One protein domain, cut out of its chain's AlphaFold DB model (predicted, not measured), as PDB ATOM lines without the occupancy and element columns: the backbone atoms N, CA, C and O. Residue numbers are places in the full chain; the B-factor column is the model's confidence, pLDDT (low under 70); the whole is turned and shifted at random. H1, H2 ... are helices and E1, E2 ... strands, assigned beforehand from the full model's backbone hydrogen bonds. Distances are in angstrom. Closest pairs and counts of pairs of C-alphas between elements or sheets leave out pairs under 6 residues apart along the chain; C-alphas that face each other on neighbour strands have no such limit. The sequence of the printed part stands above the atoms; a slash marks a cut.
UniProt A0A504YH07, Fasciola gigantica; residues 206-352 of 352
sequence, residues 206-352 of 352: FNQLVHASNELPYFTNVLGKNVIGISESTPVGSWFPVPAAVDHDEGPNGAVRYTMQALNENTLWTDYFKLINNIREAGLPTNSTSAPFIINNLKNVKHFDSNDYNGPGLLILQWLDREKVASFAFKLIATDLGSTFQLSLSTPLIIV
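Overview. This is residues 206 to 352 of the 352 residues of a protein of Fasciola gigantica (UniProt A0A504YH07). Little regular structure is present: named elements hold 47 of 147 printed residues. The picture is a rough, gapped barrel, a twisted, curled sheet E3 E7 E8 E1 E5, mixed, opposite a small antiparallel sheet E2 E6 E4. Mostly strand, with one helix after E3, it is compact, radius of gyration of the C-alphas 15.4 A, spans 47 by 40 by 33 A.

Along the chain. E1 is residues 226 to 230, from C-alpha 226 at (255.695, 216.662, 251.299); E2 239 to 241; E3 255 to 262, 23.5 A long; H1 269 to 272; E4 273 to 276; E5 293 to 295; E6 313 to 316; E7 328 to 335, 21.8 A; E8 344 to 351, 22.1 A, ending at C-alpha 351 (261.482, 222.642, 249.743).

Arrangement. E7 and E8 form a hairpin, with N 330 and O 349 2.9 A apart. E8 and E1 are parallel, with N 228 and O 350 2.8 A apart. The closest C-alphas of E3 and E4, Thr 259 and Leu 275, are 7.4 A apart; those of E2 and E5, Phe 240 and Phe 293, 7.1 A. H1 only grazes the larger sheet.

Size, cuts and confidence. The printed part has no cut. Residues 207 to 225, 283 to 288 and 296 to 308 have pLDDT under 70.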
ATOM      1  N   PHE A 206     254.050 206.198 247.053       82.94
ATOM      2  CA  PHE A 206     254.758 206.951 248.078       82.94
ATOM      3  C   PHE A 206     254.224 206.578 249.453       82.94
ATOM      4  O   PHE A 206     253.050 206.788 249.771       82.94
ATOM      5  N   ASN A 207     255.117 206.074 250.290       67.38
ATOM      6  CA  ASN A 207     254.906 205.956 251.714       67.38
ATOM      7  C   ASN A 207     254.749 207.406 252.178       67.38
ATOM      8  O   ASN A 207     255.724 208.157 252.163       67.38
ATOM      9  N   GLN A 208     253.529 207.844 252.508       53.03
ATOM     10  CA  GLN A 208     253.338 209.188 253.047       53.03
ATOM     11  C   GLN A 208     254.247 209.311 254.267       53.03
ATOM     12  O   GLN A 208     254.010 208.678 255.297       53.03
ATOM     13  N   LEU A 209     255.325 210.085 254.139       49.44
ATOM     14  CA  LEU A 209     256.187 210.404 255.259       49.44
ATOM     15  C   LEU A 209     255.366 211.316 256.168       49.44
ATOM     16  O   LEU A 209     255.421 212.528 256.043       49.44
ATOM     17  N   VAL A 210     254.601 210.711 257.078       41.91
ATOM     18  CA  VAL A 210     253.780 211.372 258.098       41.91
ATOM     19  C   VAL A 210     252.551 212.085 257.514       41.91
ATOM     20  O   VAL A 210     252.657 213.068 256.786       41.91
ATOM     21  N   HIS A 211     251.358 211.605 257.878       35.44
ATOM     22  CA  HIS A 211     250.110 212.345 257.692       35.44
ATOM     23  C   HIS A 211     250.242 213.726 258.347       35.44
ATOM     24  O   HIS A 211     250.339 213.826 259.571       35.44
ATOM     25  N   ALA A 212     250.256 214.792 257.547       35.47
ATOM     26  CA  ALA A 212     250.146 216.148 258.067       35.47
ATOM     27  C   ALA A 212     248.766 216.305 258.731       35.47
ATOM     28  O   ALA A 212     247.738 216.168 258.069       35.47
ATOM     29  N   SER A 213     248.730 216.541 260.043       35.16
ATOM     30  CA  SER A 213     247.499 216.875 260.761       35.16
ATOM     31  C   SER A 213     247.081 218.320 260.469       35.16
ATOM     32  O   SER A 213     247.925 219.206 260.363       35.16
ATOM     33  N   ASN A 214     245.769 218.560 260.390       39.44
ATOM     34  CA  ASN A 214     245.152 219.877 260.154       39.44
ATOM     35  C   ASN A 214     245.298 220.889 261.293       39.44
ATOM     36  O   ASN A 214     244.867 222.032 261.167       39.44
ATOM     37  N   GLU A 215     245.893 220.486 262.403       42.12
ATOM     38  CA  GLU A 215     246.191 221.370 263.514       42.12
ATOM     39  C   GLU A 215     247.690 221.649 263.469       42.12
ATOM     40  O   GLU A 215     248.438 220.706 263.706       42.12
ATOM     41  N   LEU A 216     248.125 222.872 263.108       46.03
ATOM     42  CA  LEU A 216     249.365 223.574 263.543       46.03
ATOM     43  C   LEU A 216     249.870 224.635 262.515       46.03
ATOM     44  O   LEU A 216     249.530 224.563 261.336       46.03
ATOM     45  N   PRO A 217     250.680 225.638 262.942       41.31
ATOM     46  CA  PRO A 217     250.708 226.993 262.375       41.31
ATOM     47  C   PRO A 217     251.964 227.363 261.558       41.31
ATOM     48  O   PRO A 217     252.084 228.509 261.140       41.31
ATOM     49  N   TYR A 218     252.916 226.443 261.347       46.31
ATOM     50  CA  TYR A 218     254.209 226.774 260.713       46.31
ATOM     51  C   TYR A 218     254.173 226.743 259.179       46.31
ATOM     52  O   TYR A 218     254.924 227.447 258.515       46.31
ATOM     53  N   PHE A 219     253.257 225.955 258.623       49.97
ATOM     54  CA  PHE A 219     252.997 225.873 257.195       49.97
ATOM     55  C   PHE A 219     251.482 225.785 257.033       49.97
ATOM     56  O   PHE A 219     250.866 224.754 257.298       49.97
ATOM     57  N   THR A 220     250.838 226.887 256.676       39.56
ATOM     58  CA  THR A 220     249.412 226.874 256.351       39.56
ATOM     59  C   THR A 220     249.234 226.109 255.026       39.56
ATOM     60  O   THR A 220     249.885 226.423 254.035       39.56
ATOM     61  N   ASN A 221     248.374 225.079 254.997       48.91
ATOM     62  CA  ASN A 221     248.056 224.216 253.831       48.91
ATOM     63  C   ASN A 221     249.077 223.104 253.448       48.91
ATOM     64  O   ASN A 221     249.493 223.019 252.286       48.91
ATOM     65  N   VAL A 222     249.430 222.205 254.386       52.56
ATOM     66  CA  VAL A 222     250.326 221.031 254.153       52.56
ATOM     67  C   VAL A 222     249.583 219.719 253.863       52.56
ATOM     68  O   VAL A 222     250.208 218.711 253.543       52.56
ATOM     69  N   LEU A 223     248.249 219.692 253.931       50.38
ATOM     70  CA  LEU A 223     247.500 218.466 253.641       50.38
ATOM     71  C   LEU A 223     247.855 217.895 252.265       50.38
ATOM     72  O   LEU A 223     247.679 218.553 251.240       50.38
ATOM     73  N   GLY A 224     248.343 216.654 252.260       56.34
ATOM     74  CA  GLY A 224     248.709 215.931 251.043       56.34
ATOM     75  C   GLY A 224     250.005 216.397 250.368       56.34
ATOM     76  O   GLY A 224     250.240 216.003 249.228       56.34
ATOM     77  N   LYS A 225     250.837 217.217 251.028       64.44
ATOM     78  CA  LYS A 225     252.121 217.699 250.493       64.44
ATOM     79  C   LYS A 225     253.303 217.202 251.316       64.44
ATOM     80  O   LYS A 225     253.217 217.145 252.538       64.44
ATOM     81  N   ASN A 226     254.413 216.899 250.643       77.31
ATOM     82  CA  ASN A 226     255.695 216.662 251.299       77.31
ATOM     83  C   ASN A 226     256.454 217.987 251.371       77.31
ATOM     84  O   ASN A 226     256.884 218.499 250.343       77.31
ATOM     85  N   VAL A 227     256.582 218.559 252.565       82.19
ATOM     86  CA  VAL A 227     257.335 219.789 252.825       82.19
ATOM     87  C   VAL A 227     258.625 219.422 253.546       82.19
ATOM     88  O   VAL A 227     258.586 218.827 254.627       82.19
ATOM     89  N   ILE A 228     259.755 219.773 252.938       85.44
ATOM     90  CA  ILE A 228     261.101 219.564 253.463       85.44
ATOM     91  C   ILE A 228     261.724 220.925 253.770       85.44
ATOM     92  O   ILE A 228     261.928 221.724 252.866       85.44
ATOM     93  N   GLY A 229     262.024 221.178 255.042       87.00
ATOM     94  CA  GLY A 229     262.732 222.372 255.492       87.00
ATOM     95  C   GLY A 229     264.240 222.155 255.520       87.00
ATOM     96  O   GLY A 229     264.692 221.175 256.123       87.00
ATOM     97  N   ILE A 230     265.002 223.064 254.910       88.38
ATOM     98  CA  ILE A 230     266.470 223.010 254.834       88.38
ATOM     99  C   ILE A 230     267.050 224.357 255.258       88.38
ATOM    100  O   ILE A 230     266.565 225.411 254.869       88.38
ATOM    101  N   SER A 231     268.116 224.338 256.060       89.06
ATOM    102  CA  SER A 231     268.784 225.584 256.442       89.06
ATOM    103  C   SER A 231     269.547 226.186 255.261       89.06
ATOM    104  O   SER A 231     270.306 225.481 254.600       89.06
ATOM    105  N   GLU A 232     269.451 227.502 255.069       90.38
ATOM    106  CA  GLU A 232     270.295 228.259 254.129       90.38
ATOM    107  C   GLU A 232     271.800 228.132 254.419       90.38
ATOM    108  O   GLU A 232     272.633 228.221 253.522       90.38
ATOM    109  N   SER A 233     272.156 227.828 255.673       90.31
ATOM    110  CA  SER A 233     273.540 227.566 256.086       90.31
ATOM    111  C   SER A 233     274.071 226.195 255.643       90.31
ATOM    112  O   SER A 233     275.234 225.876 255.895       90.31
ATOM    113  N   THR A 234     273.238 225.373 254.993       91.00
ATOM    114  CA  THR A 234     273.627 224.038 254.527       91.00
ATOM    115  C   THR A 234     274.691 224.147 253.430       91.00
ATOM    116  O   THR A 234     274.455 224.809 252.417       91.00
ATOM    117  N   PRO A 235     275.849 223.478 253.576       91.75
ATOM    118  CA  PRO A 235     276.914 223.550 252.584       91.75
ATOM    119  C   PRO A 235     276.509 222.972 251.225       91.75
ATOM    120  O   PRO A 235     275.845 221.931 251.146       91.75
ATOM    121  N   VAL A 236     277.013 223.587 250.155       92.38
ATOM    122  CA  VAL A 236     276.964 223.026 248.797       92.38
ATOM    123  C   VAL A 236     277.639 221.653 248.765       92.38
ATOM    124  O   VAL A 236     278.667 221.438 249.406       92.38
ATOM    125  N   GLY A 237     277.062 220.715 248.016       91.06
ATOM    126  CA  GLY A 237     277.510 219.322 247.948       91.06
ATOM    127  C   GLY A 237     276.900 218.414 249.021       91.06
ATOM    128  O   GLY A 237     277.113 217.199 248.966       91.06
ATOM    129  N   SER A 238     276.121 218.965 249.959       90.94
ATOM    130  CA  SER A 238     275.311 218.177 250.894       90.94
ATOM    131  C   SER A 238     274.077 217.590 250.203       90.94
ATOM    132  O   SER A 238     273.592 218.139 249.213       90.94
ATOM    133  N   TRP A 239     273.540 216.491 250.732       89.69
ATOM    134  CA  TRP A 239     272.329 215.847 250.212       89.69
ATOM    135  C   TRP A 239     271.289 215.620 251.307       89.69
ATOM    136  O   TRP A 239     271.635 215.484 252.475       89.69
ATOM    137  N   PHE A 240     270.015 215.520 250.939       87.62
ATOM    138  CA  PHE A 240     268.936 215.129 251.851       87.62
ATOM    139  C   PHE A 240     267.979 214.144 251.162       87.62
ATOM    140  O   PHE A 240     267.811 214.205 249.939       87.62
ATOM    141  N   PRO A 241     267.366 213.206 251.903       86.69
ATOM    142  CA  PRO A 241     266.441 212.241 251.325       86.69
ATOM    143  C   PRO A 241     265.090 212.897 251.014       86.69
ATOM    144  O   PRO A 241     264.626 213.788 251.729       86.69
ATOM    145  N   VAL A 242     264.432 212.418 249.961       87.25
ATOM    146  CA  VAL A 242     263.052 212.782 249.597       87.25
ATOM    147  C   VAL A 242     262.144 211.554 249.738       87.25
ATOM    148  O   VAL A 242     262.660 210.477 249.996       87.25
ATOM    149  N   PRO A 243     260.807 211.648 249.649       85.81
ATOM    150  CA  PRO A 243     259.950 210.473 249.810       85.81
ATOM    151  C   PRO A 243     260.285 209.353 248.813       85.81
ATOM    152  O   PRO A 243     260.279 209.576 247.604       85.81
ATOM    153  N   ALA A 244     260.528 208.144 249.323       85.69
ATOM    154  CA  ALA A 244     260.599 206.939 248.507       85.69
ATOM    155  C   ALA A 244     259.186 206.433 248.186       85.69
ATOM    156  O   ALA A 244     258.262 206.593 248.988       85.69
ATOM    157  N   ALA A 245     259.034 205.820 247.020       87.81
ATOM    158  CA  ALA A 245     257.892 205.004 246.664       87.81
ATOM    159  C   ALA A 245     258.255 203.520 246.765       87.81
ATOM    160  O   ALA A 245     259.400 203.126 246.536       87.81
ATOM    161  N   VAL A 246     257.262 202.714 247.115       87.19
ATOM    162  CA  VAL A 246     257.331 201.257 247.139       87.19
ATOM    163  C   VAL A 246     256.388 200.730 246.078       87.19
ATOM    164  O   VAL A 246     255.219 201.113 246.041       87.19
ATOM    165  N   ASP A 247     256.914 199.852 245.243       90.00
ATOM    166  CA  ASP A 247     256.138 199.031 244.332       90.00
ATOM    167  C   ASP A 247     256.206 197.579 244.809       90.00
ATOM    168  O   ASP A 247     257.262 197.134 245.274       90.00
ATOM    169  N   HIS A 248     255.062 196.898 244.792       89.19
ATOM    170  CA  HIS A 248     254.914 195.557 245.339       89.19
ATOM    171  C   HIS A 248     255.196 194.452 244.321       89.19
ATOM    172  O   HIS A 248     255.386 193.318 244.769       89.19
ATOM    173  N   ASP A 249     255.296 194.783 243.032       91.44
ATOM    174  CA  ASP A 249     255.506 193.825 241.946       91.44
ATOM    175  C   ASP A 249     256.924 193.212 241.955       91.44
ATOM    176  O   ASP A 249     257.853 193.665 242.636       91.44
ATOM    177  N   GLU A 250     257.116 192.109 241.234       90.94
ATOM    178  CA  GLU A 250     258.385 191.380 241.175       90.94
ATOM    179  C   GLU A 250     259.397 192.040 240.216       90.94
ATOM    180  O   GLU A 250     259.091 192.425 239.087       90.94
ATOM    181  N   GLY A 251     260.675 192.088 240.615       90.19
ATOM    182  CA  GLY A 251     261.764 192.401 239.685       90.19
ATOM    183  C   GLY A 251     261.614 193.785 239.023       90.19
ATOM    184  O   GLY A 251     261.463 194.764 239.750       90.19
ATOM    185  N   PRO A 252     261.706 193.905 237.679       91.62
ATOM    186  CA  PRO A 252     261.539 195.176 236.969       91.62
ATOM    187  C   PRO A 252     260.174 195.843 237.173       91.62
ATOM    188  O   PRO A 252     260.127 197.068 237.246       91.62
ATOM    189  N   ASN A 253     259.099 195.061 237.305       92.06
ATOM    190  CA  ASN A 253     257.752 195.583 237.551       92.06
ATOM    191  C   ASN A 253     257.695 196.299 238.912       92.06
ATOM    192  O   ASN A 253     257.121 197.365 239.034       92.06
ATOM    193  N   GLY A 254     258.446 195.816 239.908       91.12
ATOM    194  CA  GLY A 254     258.592 196.503 241.193       91.12
ATOM    195  C   GLY A 254     259.797 197.449 241.314       91.12
ATOM    196  O   GLY A 254     260.110 197.907 242.418       91.12
ATOM    197  N   ALA A 255     260.563 197.676 240.242       91.88
ATOM    198  CA  ALA A 255     261.789 198.474 240.288       91.88
ATOM    199  C   ALA A 255     261.494 199.936 239.958       91.88
ATOM    200  O   ALA A 255     261.141 200.268 238.833       91.88
ATOM    201  N   VAL A 256     261.698 200.828 240.924       92.06
ATOM    202  CA  VAL A 256     261.268 202.223 240.822       92.06
ATOM    203  C   VAL A 256     262.422 203.139 240.423       92.06
ATOM    204  O   VAL A 256     263.497 203.122 241.029       92.06
ATOM    205  N   ARG A 257     262.167 204.011 239.447       93.62
ATOM    206  CA  ARG A 257     263.000 205.164 239.092       93.62
ATOM    207  C   ARG A 257     262.226 206.458 239.322       93.62
ATOM    208  O   ARG A 257     261.020 206.528 239.097       93.62
ATOM    209  N   TYR A 258     262.932 207.502 239.735       93.94
ATOM    210  CA  TYR A 258     262.354 208.804 240.024       93.94
ATOM    211  C   TYR A 258     262.723 209.835 238.960       93.94
ATOM    212  O   TYR A 258     263.819 209.844 238.395       93.94
ATOM    213  N   THR A 259     261.796 210.751 238.717       94.31
ATOM    214  CA  THR A 259     262.030 211.972 237.948       94.31
ATOM    215  C   THR A 259     261.402 213.161 238.666       94.31
ATOM    216  O   THR A 259     260.520 213.007 239.515       94.31
ATOM    217  N   MET A 260     261.881 214.364 238.355       91.88
ATOM    218  CA  MET A 260     261.298 215.603 238.864       91.88
ATOM    219  C   MET A 260     260.680 216.397 237.724       91.88
ATOM    220  O   MET A 260     261.298 216.578 236.676       91.88
ATOM    221  N   GLN A 261     259.479 216.909 237.964       90.19
ATOM    222  CA  GLN A 261     258.783 217.805 237.051       90.19
ATOM    223  C   GLN A 261     258.444 219.107 237.775       90.19
ATOM    224  O   GLN A 261     257.852 219.091 238.856       90.19
ATOM    225  N   ALA A 262     258.790 220.246 237.177       82.38
ATOM    226  CA  ALA A 262     258.391 221.548 237.699       82.38
ATOM    227  C   ALA A 262     256.856 221.686 237.708       82.38
ATOM    228  O   ALA A 262     256.168 221.177 236.823       82.38
ATOM    229  N   LEU A 263     256.303 222.374 238.711       78.56
ATOM    230  CA  LEU A 263     254.861 222.668 238.757       78.56
ATOM    231  C   LEU A 263     254.445 223.796 237.796       78.56
ATOM    232  O   LEU A 263     253.260 223.969 237.527       78.56
ATOM    233  N   ASN A 264     255.415 224.555 237.296       77.31
ATOM    234  CA  ASN A 264     255.299 225.674 236.367       77.31
ATOM    235  C   ASN A 264     256.444 225.597 235.337       77.31
ATOM    236  O   ASN A 264     257.339 224.772 235.474       77.31
ATOM    237  N   GLU A 265     256.464 226.465 234.322       73.94
ATOM    238  CA  GLU A 265     257.547 226.509 233.313       73.94
ATOM    239  C   GLU A 265     258.913 226.952 233.883       73.94
ATOM    240  O   GLU A 265     259.886 227.112 233.152       73.94
ATOM    241  N   ASN A 266     259.007 227.156 235.200       71.56
ATOM    242  CA  ASN A 266     260.218 227.599 235.862       71.56
ATOM    243  C   ASN A 266     261.145 226.410 236.161       71.56
ATOM    244  O   ASN A 266     260.861 225.570 237.018       71.56
ATOM    245  N   THR A 267     262.288 226.369 235.482       80.00
ATOM    246  CA  THR A 267     263.318 225.343 235.668       80.00
ATOM    247  C   THR A 267     264.422 225.749 236.642       80.00
ATOM    248  O   THR A 267     265.346 224.971 236.812       80.00
ATOM    249  N   LEU A 268     264.337 226.901 237.327       85.25
ATOM    250  CA  LEU A 268     265.396 227.400 238.228       85.25
ATOM    251  C   LEU A 268     265.883 226.363 239.249       85.25
ATOM    252  O   LEU A 268     267.038 226.388 239.648       85.25
ATOM    253  N   TRP A 269     265.029 225.430 239.671       86.69
ATOM    254  CA  TRP A 269     265.406 224.368 240.603       86.69
ATOM    255  C   TRP A 269     266.567 223.488 240.101       86.69
ATOM    256  O   TRP A 269     267.278 222.933 240.937       86.69
ATOM    257  N   THR A 270     266.792 223.368 238.783       89.88
ATOM    258  CA  THR A 270     267.887 222.558 238.215       89.88
ATOM    259  C   THR A 270     269.266 223.106 238.557       89.88
ATOM    260  O   THR A 270     270.229 222.343 238.584       89.88
ATOM    261  N   ASP A 271     269.357 224.405 238.848       91.69
ATOM    262  CA  ASP A 271     270.602 225.062 239.252       91.69
ATOM    263  C   ASP A 271     270.924 224.793 240.732       91.69
ATOM    264  O   ASP A 271     272.084 224.814 241.139       91.69
ATOM    265  N   TYR A 272     269.899 224.488 241.536       93.38
ATOM    266  CA  TYR A 272     270.023 224.273 242.979       93.38
ATOM    267  C   TYR A 272     270.080 222.799 243.363       93.38
ATOM    268  O   TYR A 272     270.745 222.462 244.344       93.38
ATOM    269  N   PHE A 273     269.400 221.919 242.622       93.56
ATOM    270  CA  PHE A 273     269.230 220.525 243.020       93.56
ATOM    271  C   PHE A 273     269.463 219.539 241.881       93.56
ATOM    272  O   PHE A 273     268.949 219.690 240.774       93.56
ATOM    273  N   LYS A 274     270.147 218.440 242.209       93.12
ATOM    274  CA  LYS A 274     270.233 217.242 241.369       93.12
ATOM    275  C   LYS A 274     269.531 216.070 242.045       93.12
ATOM    276  O   LYS A 274     269.857 215.735 243.183       93.12
ATOM    277  N   LEU A 275     268.612 215.420 241.324       93.25
ATOM    278  CA  LEU A 275     267.995 214.167 241.762       93.25
ATOM    279  C   LEU A 275     269.014 213.029 241.763       93.25
ATOM    280  O   LEU A 275     269.725 212.805 240.783       93.25
ATOM    281  N   ILE A 276     269.026 212.292 242.864       91.31
ATOM    282  CA  ILE A 276     269.726 211.029 243.029       91.31
ATOM    283  C   ILE A 276     268.654 209.968 243.263       91.31
ATOM    284  O   ILE A 276     267.938 210.048 244.255       91.31
ATOM    285  N   ASN A 277     268.530 208.991 242.362       89.56
ATOM    286  CA  ASN A 277     267.483 207.968 242.467       89.56
ATOM    287  C   ASN A 277     267.690 207.014 243.649       89.56
ATOM    288  O   ASN A 277     266.723 206.665 244.321       89.56
ATOM    289  N   ASN A 278     268.939 206.630 243.919       87.62
ATOM    290  CA  ASN A 278     269.295 205.731 245.007       87.62
ATOM    291  C   ASN A 278     270.551 206.252 245.710       87.62
ATOM    292  O   ASN A 278     271.658 206.142 245.190       87.62
ATOM    293  N   ILE A 279     270.377 206.852 246.887       82.69
ATOM    294  CA  ILE A 279     271.467 207.514 247.623       82.69
ATOM    295  C   ILE A 279     272.586 206.540 248.013       82.69
ATOM    296  O   ILE A 279     273.755 206.927 248.020       82.69
ATOM    297  N   ARG A 280     272.242 205.281 248.308       78.44
ATOM    298  CA  ARG A 280     273.217 204.252 248.686       78.44
ATOM    299  C   ARG A 280     274.109 203.866 247.507       78.44
ATOM    300  O   ARG A 280     275.320 203.762 247.670       78.44
ATOM    301  N   GLU A 281     273.508 203.675 246.337       75.44
ATOM    302  CA  GLU A 281     274.196 203.168 245.139       75.44
ATOM    303  C   GLU A 281     274.834 204.274 244.286       75.44
ATOM    304  O   GLU A 281     275.695 204.008 243.451       75.44
ATOM    305  N   ALA A 282     274.453 205.538 244.490       72.00
ATOM    306  CA  ALA A 282     274.870 206.652 243.637       72.00
ATOM    307  C   ALA A 282     276.356 207.037 243.721       72.00
ATOM    308  O   ALA A 282     276.756 207.980 243.037       72.00
ATOM    309  N   GLY A 283     277.165 206.355 244.542       64.50
ATOM    310  CA  GLY A 283     278.593 206.649 244.679       64.50
ATOM    311  C   GLY A 283     278.832 208.121 245.011       64.50
ATOM    312  O   GLY A 283     279.562 208.806 244.293       64.50
ATOM    313  N   LEU A 284     278.143 208.621 246.046       69.44
ATOM    314  CA  LEU A 284     278.207 210.022 246.466       69.44
ATOM    315  C   LEU A 284     279.668 210.508 246.570       69.44
ATOM    316  O   LEU A 284     280.527 209.749 247.024       69.44
ATOM    317  N   PRO A 285     279.962 211.770 246.196       65.38
ATOM    318  CA  PRO A 285     281.285 212.351 246.393       65.38
ATOM    319  C   PRO A 285     281.773 212.138 247.831       65.38
ATOM    320  O   PRO A 285     280.996 212.264 248.774       65.38
ATOM    321  N   THR A 286     283.068 211.876 248.021       59.28
ATOM    322  CA  THR A 286     283.662 211.548 249.336       59.28
ATOM    323  C   THR A 286     283.439 212.615 250.416       59.28
ATOM    324  O   THR A 286     283.605 212.331 251.598       59.28
ATOM    325  N   ASN A 287     283.057 213.832 250.015       64.62
ATOM    326  CA  ASN A 287     282.815 214.979 250.891       64.62
ATOM    327  C   ASN A 287     281.318 215.317 251.045       64.62
ATOM    328  O   ASN A 287     280.982 216.320 251.669       64.62
ATOM    329  N   SER A 288     280.417 214.532 250.450       66.69
ATOM    330  CA  SER A 288     278.978 214.779 250.511       66.69
ATOM    331  C   SER A 288     278.403 214.330 251.852       66.69
ATOM    332  O   SER A 288     278.298 213.140 252.140       66.69
ATOM    333  N   THR A 289     277.990 215.298 252.669       79.12
ATOM    334  CA  THR A 289     277.368 215.065 253.978       79.12
ATOM    335  C   THR A 289     275.843 215.044 253.894       79.12
ATOM    336  O   THR A 289     275.248 215.766 253.091       79.12
ATOM    337  N   SER A 290     275.201 214.254 254.760       82.06
ATOM    338  CA  SER A 290     273.749 214.325 254.965       82.06
ATOM    339  C   SER A 290     273.385 215.675 255.586       82.06
ATOM    340  O   SER A 290     273.818 215.995 256.698       82.06
ATOM    341  N   ALA A 291     272.617 216.480 254.858       81.12
ATOM    342  CA  ALA A 291     272.119 217.760 255.323       81.12
ATOM    343  C   ALA A 291     271.073 217.551 256.431       81.12
ATOM    344  O   ALA A 291     270.215 216.677 256.297       81.12
ATOM    345  N   PRO A 292     271.097 218.354 257.509       81.62
ATOM    346  CA  PRO A 292     269.997 218.398 258.462       81.62
ATOM    347  C   PRO A 292     268.728 218.907 257.774       81.62
ATOM    348  O   PRO A 292     268.754 219.919 257.075       81.62
ATOM    349  N   PHE A 293     267.603 218.237 258.009       78.56
ATOM    350  CA  PHE A 293     266.328 218.613 257.405       78.56
ATOM    351  C   PHE A 293     265.141 218.328 258.325       78.56
ATOM    352  O   PHE A 293     265.214 217.531 259.270       78.56
ATOM    353  N   ILE A 294     264.028 218.994 258.028       76.62
ATOM    354  CA  ILE A 294     262.743 218.856 258.718       76.62
ATOM    355  C   ILE A 294     261.711 218.357 257.704       76.62
ATOM    356  O   ILE A 294     261.610 218.921 256.626       76.62
ATOM    357  N   ILE A 295     260.916 217.334 258.034       73.19
ATOM    358  CA  ILE A 295     259.835 216.833 257.158       73.19
ATOM    359  C   ILE A 295     258.485 217.074 257.818       73.19
ATOM    360  O   ILE A 295     258.334 216.711 258.986       73.19
ATOM    361  N   ASN A 296     257.508 217.603 257.070       65.00
ATOM    362  CA  ASN A 296     256.073 217.624 257.404       65.00
ATOM    363  C   ASN A 296     255.754 217.988 258.869       65.00
ATOM    364  O   ASN A 296     254.777 217.493 259.424       65.00
ATOM    365  N   ASN A 297     256.562 218.867 259.484       58.47
ATOM    366  CA  ASN A 297     256.434 219.349 260.869       58.47
ATOM    367  C   ASN A 297     256.975 218.434 261.999       58.47
ATOM    368  O   ASN A 297     256.575 218.561 263.158       58.47
ATOM    369  N   LEU A 298     257.924 217.530 261.727       56.78
ATOM    370  CA  LEU A 298     258.686 216.884 262.804       56.78
ATOM    371  C   LEU A 298     259.623 217.913 263.458       56.78
ATOM    372  O   LEU A 298     260.585 218.352 262.842       56.78
ATOM    373  N   LYS A 299     259.362 218.278 264.724       53.59
ATOM    374  CA  LYS A 299     260.168 219.258 265.493       53.59
ATOM    375  C   LYS A 299     261.655 218.903 265.612       53.59
ATOM    376  O   LYS A 299     262.462 219.770 265.931       53.59
ATOM    377  N   ASN A 300     262.007 217.642 265.384       59.94
ATOM    378  CA  ASN A 300     263.376 217.168 265.490       59.94
ATOM    379  C   ASN A 300     264.015 217.143 264.105       59.94
ATOM    380  O   ASN A 300     263.523 216.455 263.206       59.94
ATOM    381  N   VAL A 301     265.136 217.854 263.980       60.56
ATOM    382  CA  VAL A 301     266.052 217.738 262.846       60.56
ATOM    383  C   VAL A 301     266.422 216.269 262.674       60.56
ATOM    384  O   VAL A 301     266.838 215.611 263.632       60.56
ATOM    385  N   LYS A 302     266.240 215.746 261.462       65.56
ATOM    386  CA  LYS A 302     266.671 214.394 261.124       65.56
ATOM    387  C   LYS A 302     268.036 214.437 260.458       65.56
ATOM    388  O   LYS A 302     268.276 215.251 259.573       65.56
ATOM    389  N   HIS A 303     268.880 213.501 260.867       63.12
ATOM    390  CA  HIS A 303     270.057 213.081 260.125       63.12
ATOM    391  C   HIS A 303     269.826 211.644 259.664       63.12
ATOM    392  O   HIS A 303     269.282 210.840 260.424       63.12
ATOM    393  N   PHE A 304     270.204 211.343 258.425       65.25
ATOM    394  CA  PHE A 304     270.202 209.983 257.895       65.25
ATOM    395  C   PHE A 304     271.625 209.603 257.516       65.25
ATOM    396  O   PHE A 304     272.297 210.350 256.805       65.25
ATOM    397  N   ASP A 305     272.067 208.433 257.961       62.19
ATOM    398  CA  ASP A 305     273.200 207.765 257.336       62.19
ATOM    399  C   ASP A 305     272.732 207.213 255.976       62.19
ATOM    400  O   ASP A 305     271.590 206.755 255.841       62.19
ATOM    401  N   SER A 306     273.586 207.249 254.951       58.88
ATOM    402  CA  SER A 306     273.295 206.606 253.661       58.88
ATOM    403  C   SER A 306     273.067 205.094 253.818       58.88
ATOM    404  O   SER A 306     272.402 204.471 252.991       58.88
ATOM    405  N   ASN A 307     273.548 204.504 254.917       63.72
ATOM    406  CA  ASN A 307     273.290 203.118 255.289       63.72
ATOM    407  C   ASN A 307     271.888 202.849 255.859       63.72
ATOM    408  O   ASN A 307     271.512 201.682 255.961       63.72
ATOM    409  N   ASP A 308     271.100 203.873 256.176       64.69
ATOM    410  CA  ASP A 308     269.755 203.713 256.747       64.69
ATOM    411  C   ASP A 308     268.638 203.977 255.726       64.69
ATOM    412  O   ASP A 308     267.455 203.799 256.025       64.69
ATOM    413  N   TYR A 309     268.996 204.409 254.514       73.38
ATOM    414  CA  TYR A 309     268.038 204.839 253.503       73.38
ATOM    415  C   TYR A 309     268.485 204.454 252.087       73.38
ATOM    416  O   TYR A 309     269.541 204.860 251.616       73.38
ATOM    417  N   ASN A 310     267.658 203.671 251.395       73.19
ATOM    418  CA  ASN A 310     267.912 203.137 250.051       73.19
ATOM    419  C   ASN A 310     267.026 203.781 248.968       73.19
ATOM    420  O   ASN A 310     266.810 203.178 247.923       73.19
ATOM    421  N   GLY A 311     266.480 204.970 249.231       82.62
ATOM    422  CA  GLY A 311     265.579 205.671 248.318       82.62
ATOM    423  C   GLY A 311     266.201 206.905 247.648       82.62
ATOM    424  O   GLY A 311     267.418 207.121 247.731       82.62
ATOM    425  N   PRO A 312     265.366 207.752 247.017       90.19
ATOM    426  CA  PRO A 312     265.812 208.955 246.329       90.19
ATOM    427  C   PRO A 312     266.181 210.095 247.276       90.19
ATOM    428  O   PRO A 312     265.642 210.226 248.380       90.19
ATOM    429  N   GLY A 313     267.049 210.984 246.802       89.81
ATOM    430  CA  GLY A 313     267.421 212.221 247.478       89.81
ATOM    431  C   GLY A 313     267.795 213.333 246.517       89.81
ATOM    432  O   GLY A 313     267.849 213.147 245.301       89.81
ATOM    433  N   LEU A 314     268.062 214.503 247.082       92.31
ATOM    434  CA  LEU A 314     268.483 215.681 246.340       92.31
ATOM    435  C   LEU A 314     269.844 216.151 246.829       92.31
ATOM    436  O   LEU A 314     270.059 216.323 248.027       92.31
ATOM    437  N   LEU A 315     270.751 216.357 245.878       92.69
ATOM    438  CA  LEU A 315     272.058 216.965 246.089       92.69
ATOM    439  C   LEU A 315     271.960 218.473 245.878       92.69
ATOM    440  O   LEU A 315     271.454 218.908 244.844       92.69
ATOM    441  N   ILE A 316     272.491 219.246 246.820       93.62
ATOM    442  CA  ILE A 316     272.545 220.707 246.765       93.62
ATOM    443  C   ILE A 316     273.731 221.129 245.892       93.62
ATOM    444  O   ILE A 316     274.883 220.835 246.211       93.62
ATOM    445  N   LEU A 317     273.449 221.825 244.793       93.12
ATOM    446  CA  LEU A 317     274.437 222.297 243.817       93.12
ATOM    447  C   LEU A 317     274.857 223.755 244.045       93.12
ATOM    448  O   LEU A 317     275.947 224.150 243.635       93.12
ATOM    449  N   GLN A 318     274.016 224.538 244.722       92.81
ATOM    450  CA  GLN A 318     274.225 225.963 244.969       92.81
ATOM    451  C   GLN A 318     273.759 226.356 246.375       92.81
ATOM    452  O   GLN A 318     272.894 225.709 246.961       92.81
ATOM    453  N   TRP A 319     274.347 227.428 246.913       91.81
ATOM    454  CA  TRP A 319     273.922 228.045 248.165       91.81
ATOM    455  C   TRP A 319     272.434 228.384 248.136       91.81
ATOM    456  O   TRP A 319     271.960 229.055 247.216       91.81
ATOM    457  N   LEU A 320     271.724 227.930 249.163       92.38
ATOM    458  CA  LEU A 320     270.337 228.292 249.401       92.38
ATOM    459  C   LEU A 320     270.315 229.674 250.057       92.38
ATOM    460  O   LEU A 320     271.064 229.927 250.993       92.38
ATOM    461  N   ASP A 321     269.487 230.570 249.537       90.69
ATOM    462  CA  ASP A 321     269.358 231.950 250.001       90.69
ATOM    463  C   ASP A 321     267.866 232.269 250.011       90.69
ATOM    464  O   ASP A 321     267.237 232.380 248.950       90.69
ATOM    465  N   ARG A 322     267.289 232.332 251.214       89.31
ATOM    466  CA  ARG A 322     265.845 232.470 251.405       89.31
ATOM    467  C   ARG A 322     265.330 233.806 250.870       89.31
ATOM    468  O   ARG A 322     264.201 233.866 250.381       89.31
ATOM    469  N   GLU A 323     266.135 234.864 250.940       91.69
ATOM    470  CA  GLU A 323     265.792 236.184 250.412       91.69
ATOM    471  C   GLU A 323     265.765 236.202 248.878       91.69
ATOM    472  O   GLU A 323     264.995 236.969 248.294       91.69
ATOM    473  N   LYS A 324     266.553 235.344 248.213       89.69
ATOM    474  CA  LYS A 324     266.492 235.162 246.750       89.69
ATOM    475  C   LYS A 324     265.381 234.214 246.314       89.69
ATOM    476  O   LYS A 324     264.607 234.551 245.420       89.69
ATOM    477  N   VAL A 325     265.325 233.019 246.900       88.38
ATOM    478  CA  VAL A 325     264.332 231.988 246.578       88.38
ATOM    479  C   VAL A 325     263.834 231.359 247.872       88.38
ATOM    480  O   VAL A 325     264.487 230.511 248.468       88.38
ATOM    481  N   ALA A 326     262.630 231.753 248.284       86.50
ATOM    482  CA  ALA A 326     262.051 231.320 249.554       86.50
ATOM    483  C   ALA A 326     261.511 229.879 249.548       86.50
ATOM    484  O   ALA A 326     261.256 229.325 250.612       86.50
ATOM    485  N   SER A 327     261.252 229.293 248.373       88.25
ATOM    486  CA  SER A 327     260.758 227.917 248.268       88.25
ATOM    487  C   SER A 327     260.894 227.353 246.857       88.25
ATOM    488  O   SER A 327     260.746 228.090 245.880       88.25
ATOM    489  N   PHE A 328     261.029 226.034 246.758       89.12
ATOM    490  CA  PHE A 328     260.963 225.282 245.506       89.12
ATOM    491  C   PHE A 328     259.791 224.310 245.552       89.12
ATOM    492  O   PHE A 328     259.564 223.674 246.576       89.12
ATOM    493  N   ALA A 329     259.049 224.172 244.454       87.25
ATOM    494  CA  ALA A 329     257.897 223.280 244.398       87.25
ATOM    495  C   ALA A 329     257.874 222.495 243.082       87.25
ATOM    496  O   ALA A 329     257.917 223.069 241.994       87.25
ATOM    497  N   PHE A 330     257.802 221.173 243.190       87.75
ATOM    498  CA  PHE A 330     257.883 220.250 242.062       87.75
ATOM    499  C   PHE A 330     257.048 218.994 242.333       87.75
ATOM    500  O   PHE A 330     256.610 218.729 243.454       87.75
ATOM    501  N   LYS A 331     256.783 218.225 241.280       89.56
ATOM    502  CA  LYS A 331     256.249 216.867 241.377       89.56
ATOM    503  C   LYS A 331     257.418 215.899 241.356       89.56
ATOM    504  O   LYS A 331     258.191 215.888 240.399       89.56
ATOM    505  N   LEU A 332     257.515 215.086 242.397       91.31
ATOM    506  CA  LEU A 332     258.344 213.892 242.381       91.31
ATOM    507  C   LEU A 332     257.514 212.771 241.762       91.31
ATOM    508  O   LEU A 332     256.429 212.466 242.259       91.31
ATOM    509  N   ILE A 333     257.994 212.204 240.662       93.88
ATOM    510  CA  ILE A 333     257.323 211.135 239.924       93.88
ATOM    511  C   ILE A 333     258.124 209.862 240.149       93.88
ATOM    512  O   ILE A 333     259.328 209.857 239.911       93.88
ATOM    513  N   ALA A 334     257.460 208.815 240.620       93.62
ATOM    514  CA  ALA A 334     257.991 207.466 240.718       93.62
ATOM    515  C   ALA A 334     257.388 206.632 239.587       93.62
ATOM    516  O   ALA A 334     256.167 206.626 239.428       93.62
ATOM    517  N   THR A 335     258.233 205.951 238.824       94.62
ATOM    518  CA  THR A 335     257.849 205.121 237.680       94.62
ATOM    519  C   THR A 335     258.524 203.766 237.817       94.62
ATOM    520  O   THR A 335     259.721 203.720 238.104       94.62
ATOM    521  N   ASP A 336     257.773 202.686 237.640       94.38
ATOM    522  CA  ASP A 336     258.345 201.343 237.601       94.38
ATOM    523  C   ASP A 336     259.170 201.093 236.315       94.38
ATOM    524  O   ASP A 336     259.254 201.944 235.420       94.38
ATOM    525  N   LEU A 337     259.804 199.923 236.205       92.50
ATOM    526  CA  LEU A 337     260.448 199.455 234.975       92.50
ATOM    527  C   LEU A 337     259.657 198.327 234.307       92.50
ATOM    528  O   LEU A 337     260.240 197.513 233.578       92.50
ATOM    529  N   GLY A 338     258.352 198.269 234.557       88.12
ATOM    530  CA  GLY A 338     257.504 197.201 234.075       88.12
ATOM    531  C   GLY A 338     257.364 197.173 232.556       88.12
ATOM    532  O   GLY A 338     257.568 198.161 231.841       88.12
ATOM    533  N   SER A 339     257.027 195.990 232.044       78.94
ATOM    534  CA  SER A 339     256.725 195.759 230.625       78.94
ATOM    535  C   SER A 339     255.340 195.118 230.495       78.94
ATOM    536  O   SER A 339     254.987 194.273 231.306       78.94
ATOM    537  N   THR A 340     254.498 195.441 229.510       77.06
ATOM    538  CA  THR A 340     254.649 196.273 228.296       77.06
ATOM    539  C   THR A 340     254.434 197.777 228.490       77.06
ATOM    540  O   THR A 340     254.748 198.556 227.590       77.06
ATOM    541  N   PHE A 341     253.907 198.188 229.638       83.19
ATOM    542  CA  PHE A 341     253.685 199.578 230.020       83.19
ATOM    543  C   PHE A 341     254.249 199.806 231.420       83.19
ATOM    544  O   PHE A 341     254.246 198.894 232.246       83.19
ATOM    545  N   GLN A 342     254.700 201.033 231.663       91.69
ATOM    546  CA  GLN A 342     255.166 201.460 232.975       91.69
ATOM    547  C   GLN A 342     254.030 202.133 233.735       91.69
ATOM    548  O   GLN A 342     253.292 202.944 233.160       91.69
ATOM    549  N   LEU A 343     253.908 201.842 235.023       91.62
ATOM    550  CA  LEU A 343     253.001 202.532 235.925       91.62
ATOM    551  C   LEU A 343     253.773 203.593 236.704       91.62
ATOM    552  O   LEU A 343     254.964 203.485 236.998       91.62
ATOM    553  N   SER A 344     253.090 204.699 236.988       93.00
ATOM    554  CA  SER A 344     253.701 205.812 237.703       93.00
ATOM    555  C   SER A 344     252.730 206.480 238.655       93.00
ATOM    556  O   SER A 344     251.514 206.493 238.451       93.00
ATOM    557  N   LEU A 345     253.294 207.079 239.694       91.38
ATOM    558  CA  LEU A 345     252.582 207.931 240.628       91.38
ATOM    559  C   LEU A 345     253.405 209.189 240.869       91.38
ATOM    560  O   LEU A 345     254.634 209.165 240.848       91.38
ATOM    561  N   SER A 346     252.727 210.301 241.129       90.62
ATOM    562  CA  SER A 346     253.394 211.551 241.483       90.62
ATOM    563  C   SER A 346     252.959 212.042 242.853       90.62
ATOM    564  O   SER A 346     251.818 211.837 243.271       90.62
ATOM    565  N   THR A 347     253.869 212.714 243.548       86.81
ATOM    566  CA  THR A 347     253.578 213.397 244.805       86.81
ATOM    567  C   THR A 347     254.133 214.821 244.775       86.81
ATOM    568  O   THR A 347     255.234 215.042 244.258       86.81
ATOM    569  N   PRO A 348     253.389 215.821 245.281       86.88
ATOM    570  CA  PRO A 348     253.919 217.168 245.414       86.88
ATOM    571  C   PRO A 348     255.012 217.202 246.488       86.88
ATOM    572  O   PRO A 348     254.837 216.700 247.604       86.88
ATOM    573  N   LEU A 349     256.124 217.840 246.137       86.75
ATOM    574  CA  LEU A 349     257.283 218.049 246.987       86.75
ATOM    575  C   LEU A 349     257.619 219.541 247.010       86.75
ATOM    576  O   LEU A 349     257.706 220.194 245.969       86.75
ATOM    577  N   ILE A 350     257.752 220.080 248.215       86.81
ATOM    578  CA  ILE A 350     258.076 221.475 248.475       86.81
ATOM    579  C   ILE A 350     259.325 221.511 249.347       86.81
ATOM    580  O   ILE A 350     259.373 220.845 250.377       86.81
ATOM    581  N   ILE A 351     260.306 222.309 248.942       88.00
ATOM    582  CA  ILE A 351     261.482 222.642 249.743       88.00
ATOM    583  C   ILE A 351     261.332 224.081 250.225       88.00
ATOM    584  O   ILE A 351     260.987 224.952 249.421       88.00
ATOM    585  N   VAL A 352     261.581 224.311 251.512       85.50
ATOM    586  CA  VAL A 352     261.469 225.610 252.195       85.50
ATOM    587  C   VAL A 352     262.673 225.915 253.065       85.50
ATOM    588  O   VAL A 352     263.314 224.950 253.547       85.50
TER     589      VAL A 352